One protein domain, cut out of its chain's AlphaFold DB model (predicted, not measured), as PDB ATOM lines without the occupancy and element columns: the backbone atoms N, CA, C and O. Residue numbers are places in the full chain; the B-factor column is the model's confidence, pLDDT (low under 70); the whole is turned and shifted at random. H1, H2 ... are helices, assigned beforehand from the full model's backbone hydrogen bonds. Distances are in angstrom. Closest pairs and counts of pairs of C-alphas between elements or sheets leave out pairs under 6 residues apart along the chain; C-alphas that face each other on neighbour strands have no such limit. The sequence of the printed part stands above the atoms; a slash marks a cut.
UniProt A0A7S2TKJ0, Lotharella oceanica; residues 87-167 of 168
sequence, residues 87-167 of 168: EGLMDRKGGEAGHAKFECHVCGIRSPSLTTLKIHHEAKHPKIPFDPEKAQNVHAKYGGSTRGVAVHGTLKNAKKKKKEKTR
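What this domain is: This is residues 87 to 167 of the 168 residues of a protein of Lotharella oceanica (UniProt A0A7S2TKJ0). A helical arm, H4, sticks out from a small body made largely of loops, like a handle on a loose head. At the body's far end H2 sits beside the loops of residues 94 to 113 and 125 to 137, while the short helices H1 and H3 lie around the middle of the length, and no two helices touch. The 81 printed residues hold four named helices in the order H1, H2, H3, H4 and no named strand; the class is all helix, with under half of the residues, 38, in named elements. The whole is only just extended, close to loose, with a radius of gyration of the C-alphas of 18.0 A, and spans 63 by 25 by 18 A.

How they stand to each other: The longest helix, H4, residues 151 to 165, is apart from H1, residues 87 to 93, from H2, residues 114 to 124, and from H3, residues 138 to 142. H2 is also apart from H1 and from H3, and H1 and H3 are apart. In H1, H2, H3 and H4 every O i to N i+4 pair is within hydrogen-bond range.

Where its parts are: H4 runs 21.4 A from C-alpha 151 at (82.591, 50.379, 81.820) to C-alpha 165 at (80.916, 66.383, 95.888). H2, 15.1 A long, begins with C-alpha 114 at (90.442, 54.098, 57.500). H1 measures 9.8 A and H3 6.0 A from first to last C-alpha.

The domain as a whole: The C-alphas farthest apart, of Lys 127 and Arg 167, are 63.9 A apart. Residues 150 to 167 stand free; the body without them spans 42 by 18 by 16 A. The links H1 to H2 and H2 to H3 are long, and the link H3 to H4 is short. The printed part has no cut. Its mean pLDDT is 71.4, with 45 residues under 70, among them residues 87 to 99 and 139 to 165.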
ATOM      1  N   GLU A  87      69.994  44.246  76.539       65.00
ATOM      2  CA  GLU A  87      71.004  45.307  76.679       65.00
ATOM      3  C   GLU A  87      72.430  44.764  76.465       65.00
ATOM      4  O   GLU A  87      73.202  45.306  75.680       65.00
ATOM      5  N   GLY A  88      72.748  43.605  77.052       64.38
ATOM      6  CA  GLY A  88      74.034  42.930  76.843       64.38
ATOM      7  C   GLY A  88      74.206  42.310  75.448       64.38
ATOM      8  O   GLY A  88      75.328  42.066  75.005       64.38
ATOM      9  N   LEU A  89      73.120  42.023  74.727       68.38
ATOM     10  CA  LEU A  89      73.155  41.640  73.312       68.38
ATOM     11  C   LEU A  89      73.489  42.842  72.434       68.38
ATOM     12  O   LEU A  89      74.321  42.698  71.544       68.38
ATOM     13  N   MET A  90      72.883  43.999  72.698       68.12
ATOM     14  CA  MET A  90      73.187  45.231  71.969       68.12
ATOM     15  C   MET A  90      74.642  45.649  72.191       68.12
ATOM     16  O   MET A  90      75.331  45.939  71.220       68.12
ATOM     17  N   ASP A  91      75.166  45.550  73.413       65.12
ATOM     18  CA  ASP A  91      76.573  45.873  73.688       65.12
ATOM     19  C   ASP A  91      77.557  44.855  73.090       65.12
ATOM     20  O   ASP A  91      78.613  45.238  72.581       65.12
ATOM     21  N   ARG A  92      77.214  43.559  73.067       67.31
ATOM     22  CA  ARG A  92      78.024  42.550  72.353       67.31
ATOM     23  C   ARG A  92      78.015  42.775  70.846       67.31
ATOM     24  O   ARG A  92      79.054  42.616  70.207       67.31
ATOM     25  N   LYS A  93      76.865  43.164  70.294       68.75
ATOM     26  CA  LYS A  93      76.710  43.502  68.877       68.75
ATOM     27  C   LYS A  93      77.306  44.868  68.524       68.75
ATOM     28  O   LYS A  93      77.546  45.080  67.347       68.75
ATOM     29  N   GLY A  94      77.610  45.731  69.502       65.50
ATOM     30  CA  GLY A  94      78.154  47.081  69.295       65.50
ATOM     31  C   GLY A  94      77.099  48.121  68.885       65.50
ATOM     32  O   GLY A  94      77.415  49.090  68.195       65.50
ATOM     33  N   GLY A  95      75.838  47.909  69.266       68.88
ATOM     34  CA  GLY A  95      74.691  48.686  68.797       68.88
ATOM     35  C   GLY A  95      74.364  48.406  67.325       68.88
ATOM     36  O   GLY A  95      74.718  47.357  66.791       68.88
ATOM     37  N   GLU A  96      73.690  49.347  66.659       63.03
ATOM     38  CA  GLU A  96      73.339  49.230  65.230       63.03
ATOM     39  C   GLU A  96      74.547  49.455  64.297       63.03
ATOM     40  O   GLU A  96      74.630  48.856  63.221       63.03
ATOM     41  N   ALA A  97      75.533  50.253  64.730       63.41
ATOM     42  CA  ALA A  97      76.783  50.478  63.994       63.41
ATOM     43  C   ALA A  97      77.735  49.266  64.036       63.41
ATOM     44  O   ALA A  97      78.479  49.017  63.084       63.41
ATOM     45  N   GLY A  98      77.695  48.486  65.118       67.81
ATOM     46  CA  GLY A  98      78.695  47.466  65.410       67.81
ATOM     47  C   GLY A  98      79.996  48.039  65.973       67.81
ATOM     48  O   GLY A  98      80.106  49.228  66.245       67.81
ATOM     49  N   HIS A  99      81.017  47.191  66.144       68.81
ATOM     50  CA  HIS A  99      82.362  47.629  66.580       68.81
ATOM     51  C   HIS A  99      83.184  48.296  65.461       68.81
ATOM     52  O   HIS A  99      84.322  48.711  65.688       68.81
ATOM     53  N   ALA A 100      82.646  48.361  64.241       77.19
ATOM     54  CA  ALA A 100      83.331  48.881  63.065       77.19
ATOM     55  C   ALA A 100      82.881  50.316  62.756       77.19
ATOM     56  O   ALA A 100      81.692  50.614  62.714       77.19
ATOM     57  N   LYS A 101      83.851  51.207  62.520       74.38
ATOM     58  CA  LYS A 101      83.640  52.658  62.405       74.38
ATOM     59  C   LYS A 101      83.315  53.141  61.000       74.38
ATOM     60  O   LYS A 101      82.604  54.135  60.862       74.38
ATOM     61  N   PHE A 102      83.825  52.455  59.987       82.81
ATOM     62  CA  PHE A 102      83.768  52.910  58.605       82.81
ATOM     63  C   PHE A 102      83.197  51.829  57.704       82.81
ATOM     64  O   PHE A 102      83.512  50.655  57.874       82.81
ATOM     65  N   GLU A 103      82.390  52.233  56.734       83.88
ATOM     66  CA  GLU A 103      81.779  51.348  55.747       83.88
ATOM     67  C   GLU A 103      82.286  51.674  54.338       83.88
ATOM     68  O   GLU A 103      82.401  52.844  53.955       83.88
ATOM     69  N   CYS A 104      82.616  50.631  53.571       85.62
ATOM     70  CA  CYS A 104      83.012  50.756  52.174       85.62
ATOM     71  C   CYS A 104      81.800  51.103  51.299       85.62
ATOM     72  O   CYS A 104      80.798  50.393  51.318       85.62
ATOM     73  N   HIS A 105      81.922  52.138  50.469       82.94
ATOM     74  CA  HIS A 105      80.846  52.587  49.582       82.94
ATOM     75  C   HIS A 105      80.536  51.615  48.429       82.94
ATOM     76  O   HIS A 105      79.450  51.679  47.865       82.94
ATOM     77  N   VAL A 106      81.472  50.725  48.073       83.81
ATOM     78  CA  VAL A 106      81.315  49.808  46.930       83.81
ATOM     79  C   VAL A 106      80.672  48.481  47.338       83.81
ATOM     80  O   VAL A 106      79.869  47.930  46.594       83.81
ATOM     81  N   CYS A 107      81.025  47.947  48.509       84.81
ATOM     82  CA  CYS A 107      80.649  46.585  48.913       84.81
ATOM     83  C   CYS A 107      80.014  46.480  50.306       84.81
ATOM     84  O   CYS A 107      79.638  45.382  50.710       84.81
ATOM     85  N   GLY A 108      79.923  47.577  51.066       81.06
ATOM     86  CA  GLY A 108      79.306  47.586  52.399       81.06
ATOM     87  C   GLY A 108      80.112  46.876  53.493       81.06
ATOM     88  O   GLY A 108      79.633  46.719  54.617       81.06
ATOM     89  N   ILE A 109      81.347  46.438  53.211       86.06
ATOM     90  CA  ILE A 109      82.216  45.853  54.238       86.06
ATOM     91  C   ILE A 109      82.589  46.937  55.250       86.06
ATOM     92  O   ILE A 109      83.043  48.028  54.891       86.06
ATOM     93  N   ARG A 110      82.402  46.614  56.532       85.94
ATOM     94  CA  ARG A 110      82.697  47.515  57.643       85.94
ATOM     95  C   ARG A 110      84.079  47.228  58.213       85.94
ATOM     96  O   ARG A 110      84.399  46.084  58.527       85.94
ATOM     97  N   SER A 111      84.873  48.278  58.390       83.81
ATOM     98  CA  SER A 111      86.233  48.220  58.922       83.81
ATOM     99  C   SER A 111      86.394  49.134  60.147       83.81
ATOM    100  O   SER A 111      85.762  50.194  60.226       83.81
ATOM    101  N   PRO A 112      87.231  48.772  61.136       84.19
ATOM    102  CA  PRO A 112      87.428  49.584  62.340       84.19
ATOM    103  C   PRO A 112      88.254  50.861  62.105       84.19
ATOM    104  O   PRO A 112      88.154  51.798  62.899       84.19
ATOM    105  N   SER A 113      89.058  50.930  61.038       83.81
ATOM    106  CA  SER A 113      89.912  52.082  60.718       83.81
ATOM    107  C   SER A 113      89.904  52.425  59.226       83.81
ATOM    108  O   SER A 113      89.599  51.588  58.378       83.81
ATOM    109  N   LEU A 114      90.297  53.656  58.892       84.69
ATOM    110  CA  LEU A 114      90.442  54.098  57.500       84.69
ATOM    111  C   LEU A 114      91.601  53.395  56.780       84.69
ATOM    112  O   LEU A 114      91.517  53.137  55.588       84.69
ATOM    113  N   THR A 115      92.676  53.054  57.495       87.44
ATOM    114  CA  THR A 115      93.844  52.363  56.921       87.44
ATOM    115  C   THR A 115      93.503  50.951  56.461       87.44
ATOM    116  O   THR A 115      93.859  50.550  55.361       87.44
ATOM    117  N   THR A 116      92.749  50.215  57.273       87.31
ATOM    118  CA  THR A 116      92.272  48.873  56.915       87.31
ATOM    119  C   THR A 116      91.262  48.926  55.770       87.31
ATOM    120  O   THR A 116      91.284  48.062  54.898       87.31
ATOM    121  N   LEU A 117      90.437  49.980  55.712       87.75
ATOM    122  CA  LEU A 117      89.511  50.206  54.602       87.75
ATOM    123  C   LEU A 117      90.236  50.499  53.275       87.75
ATOM    124  O   LEU A 117      89.802  50.006  52.238       87.75
ATOM    125  N   LYS A 118      91.349  51.247  53.307       87.62
ATOM    126  CA  LYS A 118      92.206  51.497  52.132       87.62
ATOM    127  C   LYS A 118      92.759  50.200  51.553       87.62
ATOM    128  O   LYS A 118      92.542  49.920  50.382       87.62
ATOM    129  N   ILE A 119      93.366  49.370  52.403       90.31
ATOM    130  CA  ILE A 119      93.920  48.066  52.001       90.31
ATOM    131  C   ILE A 119      92.820  47.176  51.410       90.31
ATOM    132  O   ILE A 119      93.012  46.523  50.386       90.31
ATOM    133  N   HIS A 120      91.637  47.171  52.031       89.50
ATOM    134  CA  HIS A 120      90.482  46.450  51.509       89.50
ATOM    135  C   HIS A 120      90.072  46.947  50.111       89.50
ATOM    136  O   HIS A 120      89.827  46.132  49.220       89.50
ATOM    137  N   HIS A 121      90.014  48.263  49.912       88.19
ATOM    138  CA  HIS A 121      89.599  48.864  48.650       88.19
ATOM    139  C   HIS A 121      90.608  48.616  47.527       88.19
ATOM    140  O   HIS A 121      90.214  48.219  46.438       88.19
ATOM    141  N   GLU A 122      91.902  48.772  47.799       86.50
ATOM    142  CA  GLU A 122      92.970  48.497  46.829       86.50
ATOM    143  C   GLU A 122      92.983  47.020  46.405       86.50
ATOM    144  O   GLU A 122      93.150  46.711  45.226       86.50
ATOM    145  N   ALA A 123      92.723  46.097  47.338       89.81
ATOM    146  CA  ALA A 123      92.718  44.663  47.054       89.81
ATOM    147  C   ALA A 123      91.439  44.159  46.356       89.81
ATOM    148  O   ALA A 123      91.496  43.194  45.593       89.81
ATOM    149  N   LYS A 124      90.266  44.742  46.650       86.25
ATOM    150  CA  LYS A 124      88.960  44.249  46.160       86.25
ATOM    151  C   LYS A 124      88.330  45.119  45.074       86.25
ATOM    152  O   LYS A 124      87.501  44.618  44.314       86.25
ATOM    153  N   HIS A 125      88.729  46.382  44.967       85.38
ATOM    154  CA  HIS A 125      88.182  47.358  44.025       85.38
ATOM    155  C   HIS A 125      89.296  48.111  43.272       85.38
ATOM    156  O   HIS A 125      89.345  49.337  43.312       85.38
ATOM    157  N   PRO A 126      90.158  47.412  42.503       80.75
ATOM    158  CA  PRO A 126      91.278  48.040  41.790       80.75
ATOM    159  C   PRO A 126      90.845  48.987  40.657       80.75
ATOM    160  O   PRO A 126      91.662  49.717  40.108       80.75
ATOM    161  N   LYS A 127      89.561  48.964  40.272       81.88
ATOM    162  CA  LYS A 127      89.003  49.779  39.182       81.88
ATOM    163  C   LYS A 127      88.500  51.156  39.616       81.88
ATOM    164  O   LYS A 127      88.222  51.979  38.751       81.88
ATOM    165  N   ILE A 128      88.330  51.393  40.914       80.50
ATOM    166  CA  ILE A 128      87.734  52.625  41.443       80.50
ATOM    167  C   ILE A 128      88.791  53.302  42.330       80.50
ATOM    168  O   ILE A 128      89.444  52.608  43.111       80.50
ATOM    169  N   PRO A 129      89.006  54.626  42.230       77.25
ATOM    170  CA  PRO A 129      89.904  55.334  43.138       77.25
ATOM    171  C   PRO A 129      89.310  55.408  44.553       77.25
ATOM    172  O   PRO A 129      88.104  55.575  44.734       77.25
ATOM    173  N   PHE A 130      90.159  55.263  45.573       75.06
ATOM    174  CA  PHE A 130      89.737  55.353  46.972       75.06
ATOM    175  C   PHE A 130      89.542  56.818  47.389       75.06
ATOM    176  O   PHE A 130      90.519  57.540  47.578       75.06
ATOM    177  N   ASP A 131      88.292  57.226  47.611       76.25
ATOM    178  CA  ASP A 131      87.957  58.517  48.219       76.25
ATOM    179  C   ASP A 131      87.651  58.346  49.722       76.25
ATOM    180  O   ASP A 131      86.619  57.759  50.076       76.25
ATOM    181  N   PRO A 132      88.489  58.875  50.638       69.19
ATOM    182  CA  PRO A 132      88.267  58.760  52.082       69.19
ATOM    183  C   PRO A 132      87.011  59.497  52.565       69.19
ATOM    184  O   PRO A 132      86.467  59.143  53.607       69.19
ATOM    185  N   GLU A 133      86.539  60.497  51.820       69.38
ATOM    186  CA  GLU A 133      85.361  61.300  52.172       69.38
ATOM    187  C   GLU A 133      84.040  60.570  51.902       69.38
ATOM    188  O   GLU A 133      83.038  60.817  52.569       69.38
ATOM    189  N   LYS A 134      84.042  59.617  50.962       67.62
ATOM    190  CA  LYS A 134      82.871  58.781  50.654       67.62
ATOM    191  C   LYS A 134      82.727  57.595  51.612       67.62
ATOM    192  O   LYS A 134      81.704  56.910  51.584       67.62
ATOM    193  N   ALA A 135      83.727  57.340  52.460       68.75
ATOM    194  CA  ALA A 135      83.648  56.310  53.487       68.75
ATOM    195  C   ALA A 135      82.627  56.727  54.554       68.75
ATOM    196  O   ALA A 135      82.820  57.693  55.294       68.75
ATOM    197  N   GLN A 136      81.515  55.996  54.642       70.75
ATOM    198  CA  GLN A 136      80.449  56.356  55.568       70.75
ATOM    199  C   GLN A 136      80.869  56.026  57.003       70.75
ATOM    200  O   GLN A 136      81.187  54.880  57.330       70.75
ATOM    201  N   ASN A 137      80.856  57.033  57.879       77.12
ATOM    202  CA  ASN A 137      81.084  56.839  59.307       77.12
ATOM    203  C   ASN A 137      79.785  56.366  59.979       77.12
ATOM    204  O   ASN A 137      78.916  57.163  60.340       77.12
ATOM    205  N   VAL A 138      79.660  55.052  60.145       72.44
ATOM    206  CA  VAL A 138      78.496  54.406  60.773       72.44
ATOM    207  C   VAL A 138      78.372  54.746  62.261       72.44
ATOM    208  O   VAL A 138      77.260  54.828  62.780       72.44
ATOM    209  N   HIS A 139      79.474  55.046  62.950       69.69
ATOM    210  CA  HIS A 139      79.415  55.470  64.352       69.69
ATOM    211  C   HIS A 139      78.815  56.865  64.537       69.69
ATOM    212  O   HIS A 139      78.152  57.094  65.548       69.69
ATOM    213  N   ALA A 140      79.035  57.780  63.588       67.81
ATOM    214  CA  ALA A 140      78.448  59.118  63.622       67.81
ATOM    215  C   ALA A 140      76.938  59.092  63.330       67.81
ATOM    216  O   ALA A 140      76.194  59.874  63.912       67.81
ATOM    217  N   LYS A 141      76.488  58.172  62.464       65.00
ATOM    218  CA  LYS A 141      75.071  58.029  62.089       65.00
ATOM    219  C   LYS A 141      74.233  57.320  63.153       65.00
ATOM    220  O   LYS A 141      73.157  57.794  63.485       65.00
ATOM    221  N   TYR A 142      74.728  56.203  63.687       63.38
ATOM    222  CA  TYR A 142      73.942  55.331  64.570       63.38
ATOM    223  C   TYR A 142      74.337  55.427  66.051       63.38
ATOM    224  O   TYR A 142      73.737  54.764  66.888       63.38
ATOM    225  N   GLY A 143      75.345  56.241  66.395       60.53
ATOM    226  CA  GLY A 143      75.783  56.437  67.779       60.53
ATOM    227  C   GLY A 143      76.309  55.145  68.403       60.53
ATOM    228  O   GLY A 143      75.646  54.523  69.228       60.53
ATOM    229  N   GLY A 144      77.507  54.710  68.007       57.41
ATOM    230  CA  GLY A 144      78.028  53.413  68.453       57.41
ATOM    231  C   GLY A 144      78.144  53.294  69.978       57.41
ATOM    232  O   GLY A 144      78.745  54.144  70.643       57.41
ATOM    233  N   SER A 145      77.615  52.205  70.542       56.03
ATOM    234  CA  SER A 145      77.738  51.897  71.966       56.03
ATOM    235  C   SER A 145      79.067  51.191  72.249       56.03
ATOM    236  O   SER A 145      79.128  50.034  72.644       56.03
ATOM    237  N   THR A 146      80.190  51.908  72.144       53.12
ATOM    238  CA  THR A 146      81.495  51.395  72.620       53.12
ATOM    239  C   THR A 146      81.597  51.400  74.151       53.12
ATOM    240  O   THR A 146      82.687  51.514  74.718       53.12
ATOM    241  N   ARG A 147      80.469  51.329  74.863       53.78
ATOM    242  CA  ARG A 147      80.440  51.183  76.317       53.78
ATOM    243  C   ARG A 147      80.656  49.707  76.612       53.78
ATOM    244  O   ARG A 147      79.725  48.996  76.946       53.78
ATOM    245  N   GLY A 148      81.888  49.240  76.412       53.00
ATOM    246  CA  GLY A 148      82.244  47.843  76.636       53.00
ATOM    247  C   GLY A 148      81.743  47.337  77.992       53.00
ATOM    248  O   GLY A 148      81.623  48.104  78.951       53.00
ATOM    249  N   VAL A 149      81.501  46.030  78.075       50.53
ATOM    250  CA  VAL A 149      80.941  45.300  79.233       50.53
ATOM    251  C   VAL A 149      81.628  45.648  80.579       50.53
ATOM    252  O   VAL A 149      81.033  45.509  81.644       50.53
ATOM    253  N   ALA A 150      82.851  46.193  80.552       46.44
ATOM    254  CA  ALA A 150      83.628  46.622  81.718       46.44
ATOM    255  C   ALA A 150      83.358  48.061  82.236       46.44
ATOM    256  O   ALA A 150      83.783  48.406  83.341       46.44
ATOM    257  N   VAL A 151      82.663  48.933  81.496       50.56
ATOM    258  CA  VAL A 151      82.591  50.379  81.820       50.56
ATOM    259  C   VAL A 151      81.561  50.700  82.918       50.56
ATOM    260  O   VAL A 151      81.608  51.755  83.554       50.56
ATOM    261  N   HIS A 152      80.653  49.781  83.258       51.34
ATOM    262  CA  HIS A 152      79.679  50.050  84.323       51.34
ATOM    263  C   HIS A 152      80.289  50.145  85.732       51.34
ATOM    264  O   HIS A 152      79.717  50.833  86.589       51.34
ATOM    265  N   GLY A 153      81.457  49.537  85.974       52.81
ATOM    266  CA  GLY A 153      82.187  49.685  87.237       52.81
ATOM    267  C   GLY A 153      82.690  51.117  87.456       52.81
ATOM    268  O   GLY A 153      82.486  51.702  88.522       52.81
ATOM    269  N   THR A 154      83.261  51.732  86.420       53.91
ATOM    270  CA  THR A 154      83.795  53.101  86.490       53.91
ATOM    271  C   THR A 154      82.684  54.151  86.505       53.91
ATOM    272  O   THR A 154      82.785  55.130  87.247       53.91
ATOM    273  N   LEU A 155      81.566  53.921  85.805       58.09
ATOM    274  CA  LEU A 155      80.399  54.817  85.829       58.09
ATOM    275  C   LEU A 155      79.697  54.859  87.195       58.09
ATOM    276  O   LEU A 155      79.249  55.926  87.624       58.09
ATOM    277  N   LYS A 156      79.615  53.728  87.912       58.91
ATOM    278  CA  LYS A 156      79.109  53.709  89.298       58.91
ATOM    279  C   LYS A 156      80.018  54.503  90.235       58.91
ATOM    280  O   LYS A 156      79.515  55.286  91.041       58.91
ATOM    281  N   ASN A 157      81.334  54.364  90.085       57.88
ATOM    282  CA  ASN A 157      82.311  55.118  90.872       57.88
ATOM    283  C   ASN A 157      82.275  56.622  90.552       57.88
ATOM    284  O   ASN A 157      82.319  57.441  91.469       57.88
ATOM    285  N   ALA A 158      82.098  56.998  89.282       60.84
ATOM    286  CA  ALA A 158      81.939  58.391  88.863       60.84
ATOM    287  C   ALA A 158      80.657  59.024  89.435       60.84
ATOM    288  O   ALA A 158      80.696  60.137  89.962       60.84
ATOM    289  N   LYS A 159      79.527  58.302  89.413       65.31
ATOM    290  CA  LYS A 159      78.269  58.761  90.031       65.31
ATOM    291  C   LYS A 159      78.383  58.893  91.554       65.31
ATOM    292  O   LYS A 159      77.867  59.863  92.106       65.31
ATOM    293  N   LYS A 160      79.075  57.962  92.227       67.69
ATOM    294  CA  LYS A 160      79.330  58.025  93.677       67.69
ATOM    295  C   LYS A 160      80.151  59.268  94.043       67.69
ATOM    296  O   LYS A 160      79.703  60.042  94.882       67.69
ATOM    297  N   LYS A 161      81.261  59.517  93.333       67.06
ATOM    298  CA  LYS A 161      82.093  60.722  93.512       67.06
ATOM    299  C   LYS A 161      81.318  62.019  93.262       67.06
ATOM    300  O   LYS A 161      81.455  62.969  94.024       67.06
ATOM    301  N   LYS A 162      80.466  62.064  92.228       68.62
ATOM    302  CA  LYS A 162      79.633  63.245  91.939       68.62
ATOM    303  C   LYS A 162      78.627  63.524  93.061       68.62
ATOM    304  O   LYS A 162      78.480  64.674  93.448       68.62
ATOM    305  N   LYS A 163      77.987  62.480  93.602       68.88
ATOM    306  CA  LYS A 163      77.029  62.590  94.717       68.88
ATOM    307  C   LYS A 163      77.690  63.049  96.020       68.88
ATOM    308  O   LYS A 163      77.060  63.749  96.802       68.88
ATOM    309  N   GLU A 164      78.931  62.634  96.254       69.25
ATOM    310  CA  GLU A 164      79.730  63.037  97.415       69.25
ATOM    311  C   GLU A 164      80.134  64.513  97.323       69.25
ATOM    312  O   GLU A 164      79.893  65.256  98.265       69.25
ATOM    313  N   LYS A 165      80.574  64.972  96.142       68.94
ATOM    314  CA  LYS A 165      80.916  66.383  95.888       68.94
ATOM    315  C   LYS A 165      79.725  67.346  95.974       68.94
ATOM    316  O   LYS A 165      79.915  68.501  96.306       68.94
ATOM    317  N   THR A 166      78.508  66.898  95.665       70.19
ATOM    318  CA  THR A 166      77.283  67.711  95.820       70.19
ATOM    319  C   THR A 166      76.719  67.717  97.245       70.19
ATOM    320  O   THR A 166      75.711  68.368  97.488       70.19
ATOM    321  N   ARG A 167      77.294  66.930  98.166       57.50
ATOM    322  CA  ARG A 167      76.900  66.877  99.587       57.50
ATOM    323  C   ARG A 167      77.910  67.578 100.508       57.50
ATOM    324  O   ARG A 167      77.721  67.527 101.719       57.50
TER     325      ARG A 167